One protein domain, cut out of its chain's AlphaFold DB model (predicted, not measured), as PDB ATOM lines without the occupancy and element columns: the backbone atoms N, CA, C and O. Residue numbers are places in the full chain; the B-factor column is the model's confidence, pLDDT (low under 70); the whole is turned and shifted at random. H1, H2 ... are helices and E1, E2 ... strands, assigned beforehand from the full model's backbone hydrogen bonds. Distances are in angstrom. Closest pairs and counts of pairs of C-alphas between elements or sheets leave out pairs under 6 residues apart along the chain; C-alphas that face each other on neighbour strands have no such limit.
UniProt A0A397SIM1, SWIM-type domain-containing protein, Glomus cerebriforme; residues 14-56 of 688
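What this domain is: This is residues 14 to 56 of the 688 residues of the protein "SWIM-type domain-containing protein" of Glomus cerebriforme (UniProt A0A397SIM1). With little regular structure, the printed part is an open L: one antiparallel hairpin, E1 and E2, makes the long arm, and beyond the end away from its turn sits the short helix H1, where both chain stretches, residues 14 to 18 and 49 to 56, turn off sideways. The 43 residues hold E1, E2 and H1 in that order, a mixed class with 17 residues in named elements. It is extended, radius of gyration of the C-alphas 14.6 A, and flat, spanning 41 by 24 by 13 A.

Where its parts are: E1, residues 23 to 28, begins at C-alpha 23 (31.152, -37.162, -44.832) and is 16.3 A long. E2, residues 34 to 40, is 17.4 A long. H1, residues 45 to 48, is 5.2 A long and ends at C-alpha 48 (33.346, -26.765, -53.269).

How they stand to each other: E1 and E2 are a hairpin at 169 degrees; N 25 and O 38 are 2.7 A apart, within hydrogen-bond range. H1 is apart from E1. H1 is too short for an O i to N i+4 pair; its one O i to N i+3 pair is within range.

The domain as a whole: The C-alphas of Asp 31 and Pro 56, the two farthest apart, are 42.0 A apart. The printed part has no cut, and both links are tight. Residues 14 and 52 to 56 have pLDDT under 70.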
ATOM      1  N   VAL A  14      37.274 -37.654 -60.484       62.66
ATOM      2  CA  VAL A  14      38.379 -37.651 -59.521       62.66
ATOM      3  C   VAL A  14      38.726 -36.203 -59.183       62.66
ATOM      4  O   VAL A  14      38.899 -35.373 -60.078       62.66
ATOM      5  N   TYR A  15      38.821 -35.908 -57.891       72.75
ATOM      6  CA  TYR A  15      39.163 -34.594 -57.352       72.75
ATOM      7  C   TYR A  15      40.445 -34.703 -56.533       72.75
ATOM      8  O   TYR A  15      40.698 -35.729 -55.899       72.75
ATOM      9  N   THR A  16      41.259 -33.650 -56.532       72.50
ATOM     10  CA  THR A  16      42.429 -33.569 -55.654       72.50
ATOM     11  C   THR A  16      41.966 -33.565 -54.196       72.50
ATOM     12  O   THR A  16      41.070 -32.805 -53.832       72.50
ATOM     13  N   TYR A  17      42.547 -34.420 -53.352       77.25
ATOM     14  CA  TYR A  17      42.211 -34.446 -51.929       77.25
ATOM     15  C   TYR A  17      42.676 -33.150 -51.255       77.25
ATOM     16  O   TYR A  17      43.856 -32.817 -51.298       77.25
ATOM     17  N   VAL A  18      41.743 -32.425 -50.636       81.31
ATOM     18  CA  VAL A  18      41.996 -31.137 -49.956       81.31
ATOM     19  C   VAL A  18      41.733 -31.206 -48.453       81.31
ATOM     20  O   VAL A  18      41.436 -30.194 -47.829       81.31
ATOM     21  N   SER A  19      41.787 -32.408 -47.870       77.50
ATOM     22  CA  SER A  19      41.537 -32.622 -46.437       77.50
ATOM     23  C   SER A  19      40.156 -32.148 -45.958       77.50
ATOM     24  O   SER A  19      39.979 -31.790 -44.798       77.50
ATOM     25  N   CYS A  20      39.156 -32.145 -46.848       82.25
ATOM     26  CA  CYS A  20      37.778 -31.812 -46.498       82.25
ATOM     27  C   CYS A  20      37.175 -32.916 -45.622       82.25
ATOM     28  O   CYS A  20      37.173 -34.081 -46.013       82.25
ATOM     29  N   LEU A  21      36.645 -32.534 -44.458       81.69
ATOM     30  CA  LEU A  21      36.081 -33.460 -43.471       81.69
ATOM     31  C   LEU A  21      34.619 -33.824 -43.744       81.69
ATOM     32  O   LEU A  21      34.031 -34.558 -42.961       81.69
ATOM     33  N   ALA A  22      34.020 -33.322 -44.826       82.31
ATOM     34  CA  ALA A  22      32.636 -33.624 -45.147       82.31
ATOM     35  C   ALA A  22      32.431 -35.129 -45.410       82.31
ATOM     36  O   ALA A  22      33.070 -35.710 -46.291       82.31
ATOM     37  N   PHE A  23      31.520 -35.759 -44.674       82.50
ATOM     38  CA  PHE A  23      31.152 -37.162 -44.832       82.50
ATOM     39  C   PHE A  23      29.663 -37.380 -44.562       82.50
ATOM     40  O   PHE A  23      29.026 -36.642 -43.815       82.50
ATOM     41  N   ALA A  24      29.118 -38.454 -45.128       82.81
ATOM     42  CA  ALA A  24      27.812 -38.982 -44.760       82.81
ATOM     43  C   ALA A  24      27.916 -40.496 -44.584       82.81
ATOM     44  O   ALA A  24      28.266 -41.229 -45.511       82.81
ATOM     45  N   LYS A  25      27.610 -40.963 -43.382       82.62
ATOM     46  CA  LYS A  25      27.536 -42.365 -43.007       82.62
ATOM     47  C   LYS A  25      26.071 -42.749 -42.903       82.62
ATOM     48  O   LYS A  25      25.331 -42.249 -42.066       82.62
ATOM     49  N   ILE A  26      25.661 -43.660 -43.773       88.44
ATOM     50  CA  ILE A  26      24.288 -44.146 -43.830       88.44
ATOM     51  C   ILE A  26      24.266 -45.576 -43.307       88.44
ATOM     52  O   ILE A  26      24.946 -46.448 -43.850       88.44
ATOM     53  N   LYS A  27      23.457 -45.832 -42.283       85.81
ATOM     54  CA  LYS A  27      23.219 -47.169 -41.741       85.81
ATOM     55  C   LYS A  27      21.888 -47.694 -42.253       85.81
ATOM     56  O   LYS A  27      20.859 -47.021 -42.158       85.81
ATOM     57  N   LYS A  28      21.911 -48.908 -42.795       89.12
ATOM     58  CA  LYS A  28      20.728 -49.612 -43.296       89.12
ATOM     59  C   LYS A  28      20.456 -50.859 -42.464       89.12
ATOM     60  O   LYS A  28      21.398 -51.438 -41.924       89.12
ATOM     61  N   ASN A  29      19.191 -51.260 -42.361       83.75
ATOM     62  CA  ASN A  29      18.823 -52.542 -41.758       83.75
ATOM     63  C   ASN A  29      19.030 -53.687 -42.759       83.75
ATOM     64  O   ASN A  29      19.376 -53.463 -43.920       83.75
ATOM     65  N   HIS A  30      18.804 -54.920 -42.302       77.38
ATOM     66  CA  HIS A  30      18.883 -56.116 -43.147       77.38
ATOM     67  C   HIS A  30      17.889 -56.091 -44.324       77.38
ATOM     68  O   HIS A  30      18.184 -56.667 -45.367       77.38
ATOM     69  N   ASP A  31      16.790 -55.340 -44.209       80.81
ATOM     70  CA  ASP A  31      15.810 -55.109 -45.282       80.81
ATOM     71  C   ASP A  31      16.169 -53.914 -46.186       80.81
ATOM     72  O   ASP A  31      15.349 -53.454 -46.979       80.81
ATOM     73  N   ASN A  32      17.399 -53.393 -46.084       74.69
ATOM     74  CA  ASN A  32      17.904 -52.242 -46.841       74.69
ATOM     75  C   ASN A  32      17.190 -50.898 -46.578       74.69
ATOM     76  O   ASN A  32      17.446 -49.917 -47.288       74.69
ATOM     77  N   ASN A  33      16.357 -50.818 -45.541       79.81
ATOM     78  CA  ASN A  33      15.726 -49.584 -45.083       79.81
ATOM     79  C   ASN A  33      16.737 -48.710 -44.333       79.81
ATOM     80  O   ASN A  33      17.558 -49.203 -43.558       79.81
ATOM     81  N   TYR A  34      16.675 -47.399 -44.562       85.31
ATOM     82  CA  TYR A  34      17.531 -46.413 -43.902       85.31
ATOM     83  C   TYR A  34      17.149 -46.289 -42.422       85.31
ATOM     84  O   TYR A  34      16.009 -45.950 -42.121       85.31
ATOM     85  N   ILE A  35      18.088 -46.569 -41.516       83.00
ATOM     86  CA  ILE A  35      17.859 -46.484 -40.063       83.00
ATOM     87  C   ILE A  35      18.486 -45.220 -39.477       83.00
ATOM     88  O   ILE A  35      17.911 -44.595 -38.597       83.00
ATOM     89  N   GLU A  36      19.689 -44.867 -39.932       83.75
ATOM     90  CA  GLU A  36      20.512 -43.845 -39.284       83.75
ATOM     91  C   GLU A  36      21.346 -43.112 -40.339       83.75
ATOM     92  O   GLU A  36      21.884 -43.739 -41.259       83.75
ATOM     93  N   LEU A  37      21.446 -41.793 -40.206       83.56
ATOM     94  CA  LEU A  37      22.326 -40.941 -40.997       83.56
ATOM     95  C   LEU A  37      23.178 -40.135 -40.018       83.56
ATOM     96  O   LEU A  37      22.644 -39.316 -39.279       83.56
ATOM     97  N   ASP A  38      24.483 -40.372 -40.041       83.19
ATOM     98  CA  ASP A  38      25.476 -39.586 -39.313       83.19
ATOM     99  C   ASP A  38      26.336 -38.855 -40.342       83.19
ATOM    100  O   ASP A  38      26.917 -39.486 -41.227       83.19
ATOM    101  N   SER A  39      26.357 -37.527 -40.317       83.12
ATOM    102  CA  SER A  39      27.011 -36.758 -41.372       83.12
ATOM    103  C   SER A  39      27.537 -35.422 -40.889       83.12
ATOM    104  O   SER A  39      26.836 -34.689 -40.195       83.12
ATOM    105  N   TYR A  40      28.714 -35.063 -41.386       82.25
ATOM    106  CA  TYR A  40      29.217 -33.699 -41.396       82.25
ATOM    107  C   TYR A  40      29.194 -33.228 -42.852       82.25
ATOM    108  O   TYR A  40      29.946 -33.742 -43.666       82.25
ATOM    109  N   LEU A  41      28.279 -32.331 -43.226       79.81
ATOM    110  CA  LEU A  41      28.072 -31.945 -44.636       79.81
ATOM    111  C   LEU A  41      28.700 -30.592 -44.996       79.81
ATOM    112  O   LEU A  41      28.565 -30.127 -46.127       79.81
ATOM    113  N   GLU A  42      29.387 -29.957 -44.049       83.25
ATOM    114  CA  GLU A  42      30.098 -28.709 -44.295       83.25
ATOM    115  C   GLU A  42      31.390 -28.997 -45.061       83.25
ATOM    116  O   GLU A  42      32.313 -29.657 -44.578       83.25
ATOM    117  N   HIS A  43      31.438 -28.510 -46.297       82.75
ATOM    118  CA  HIS A  43      32.622 -28.588 -47.135       82.75
ATOM    119  C   HIS A  43      33.505 -27.353 -46.936       82.75
ATOM    120  O   HIS A  43      33.006 -26.245 -46.774       82.75
ATOM    121  N   LEU A  44      34.826 -27.527 -47.032       84.25
ATOM    122  CA  LEU A  44      35.746 -26.397 -47.192       84.25
ATOM    123  C   LEU A  44      35.463 -25.676 -48.520       84.25
ATOM    124  O   LEU A  44      35.241 -26.341 -49.533       84.25
ATOM    125  N   ASP A  45      35.586 -24.345 -48.561       80.75
ATOM    126  CA  ASP A  45      35.393 -23.553 -49.792       80.75
ATOM    127  C   ASP A  45      36.266 -24.047 -50.953       80.75
ATOM    128  O   ASP A  45      35.847 -24.079 -52.111       80.75
ATOM    129  N   ILE A  46      37.483 -24.500 -50.647       79.50
ATOM    130  CA  ILE A  46      38.399 -25.081 -51.634       79.50
ATOM    131  C   ILE A  46      37.804 -26.371 -52.219       79.50
ATOM    132  O   ILE A  46      37.884 -26.582 -53.424       79.50
ATOM    133  N   CYS A  47      37.155 -27.204 -51.398       80.75
ATOM    134  CA  CYS A  47      36.508 -28.445 -51.832       80.75
ATOM    135  C   CYS A  47      35.306 -28.189 -52.747       80.75
ATOM    136  O   CYS A  47      35.127 -28.910 -53.725       80.75
ATOM    137  N   VAL A  48      34.504 -27.163 -52.446       77.81
ATOM    138  CA  VAL A  48      33.346 -26.765 -53.269       77.81
ATOM    139  C   VAL A  48      33.797 -26.250 -54.638       77.81
ATOM    140  O   VAL A  48      33.155 -26.517 -55.651       77.81
ATOM    141  N   ASN A  49      34.931 -25.547 -54.677       78.88
ATOM    142  CA  ASN A  49      35.456 -24.912 -55.885       78.88
ATOM    143  C   ASN A  49      36.444 -25.788 -56.684       78.88
ATOM    144  O   ASN A  49      36.970 -25.340 -57.710       78.88
ATOM    145  N   LEU A  50      36.712 -27.026 -56.252       79.56
ATOM    146  CA  LEU A  50      37.609 -27.941 -56.959       79.56
ATOM    147  C   LEU A  50      37.036 -28.338 -58.321       79.56
ATOM    148  O   LEU A  50      35.898 -28.791 -58.453       79.56
ATOM    149  N   LYS A  51      37.879 -28.247 -59.349       76.50
ATOM    150  CA  LYS A  51      37.560 -28.765 -60.680       76.50
ATOM    151  C   LYS A  51      37.973 -30.236 -60.778       76.50
ATOM    152  O   LYS A  51      39.011 -30.606 -60.229       76.50
ATOM    153  N   PRO A  52      37.199 -31.074 -61.490       69.31
ATOM    154  CA  PRO A  52      37.580 -32.459 -61.730       69.31
ATOM    155  C   PRO A  52      38.917 -32.512 -62.477       69.31
ATOM    156  O   PRO A  52      39.119 -31.795 -63.463       69.31
ATOM    157  N   GLN A  53      39.827 -33.361 -62.005       60.47
ATOM    158  CA  GLN A  53      41.139 -33.544 -62.614       60.47
ATOM    159  C   GLN A  53      41.079 -34.685 -63.633       60.47
ATOM    160  O   GLN A  53      40.561 -35.769 -63.358       60.47
ATOM    161  N   GLN A  54      41.625 -34.454 -64.826       51.09
ATOM    162  CA  GLN A  54      41.832 -35.518 -65.802       51.09
ATOM    163  C   GLN A  54      43.091 -36.302 -65.409       51.09
ATOM    164  O   GLN A  54      44.158 -35.708 -65.250       51.09
ATOM    165  N   LEU A  55      42.972 -37.624 -65.241       52.34
ATOM    166  CA  LEU A  55      44.137 -38.495 -65.057       52.34
ATOM    167  C   LEU A  55      45.111 -38.291 -66.234       52.34
ATOM    168  O   LEU A  55      44.652 -38.254 -67.382       52.34
ATOM    169  N   PRO A  56      46.429 -38.155 -65.986       53.84
ATOM    170  CA  PRO A  56      47.399 -38.088 -67.069       53.84
ATOM    171  C   PRO A  56      47.265 -39.347 -67.942       53.84
ATOM    172  O   PRO A  56      47.102 -40.446 -67.404       53.84
TER     173      PRO A  56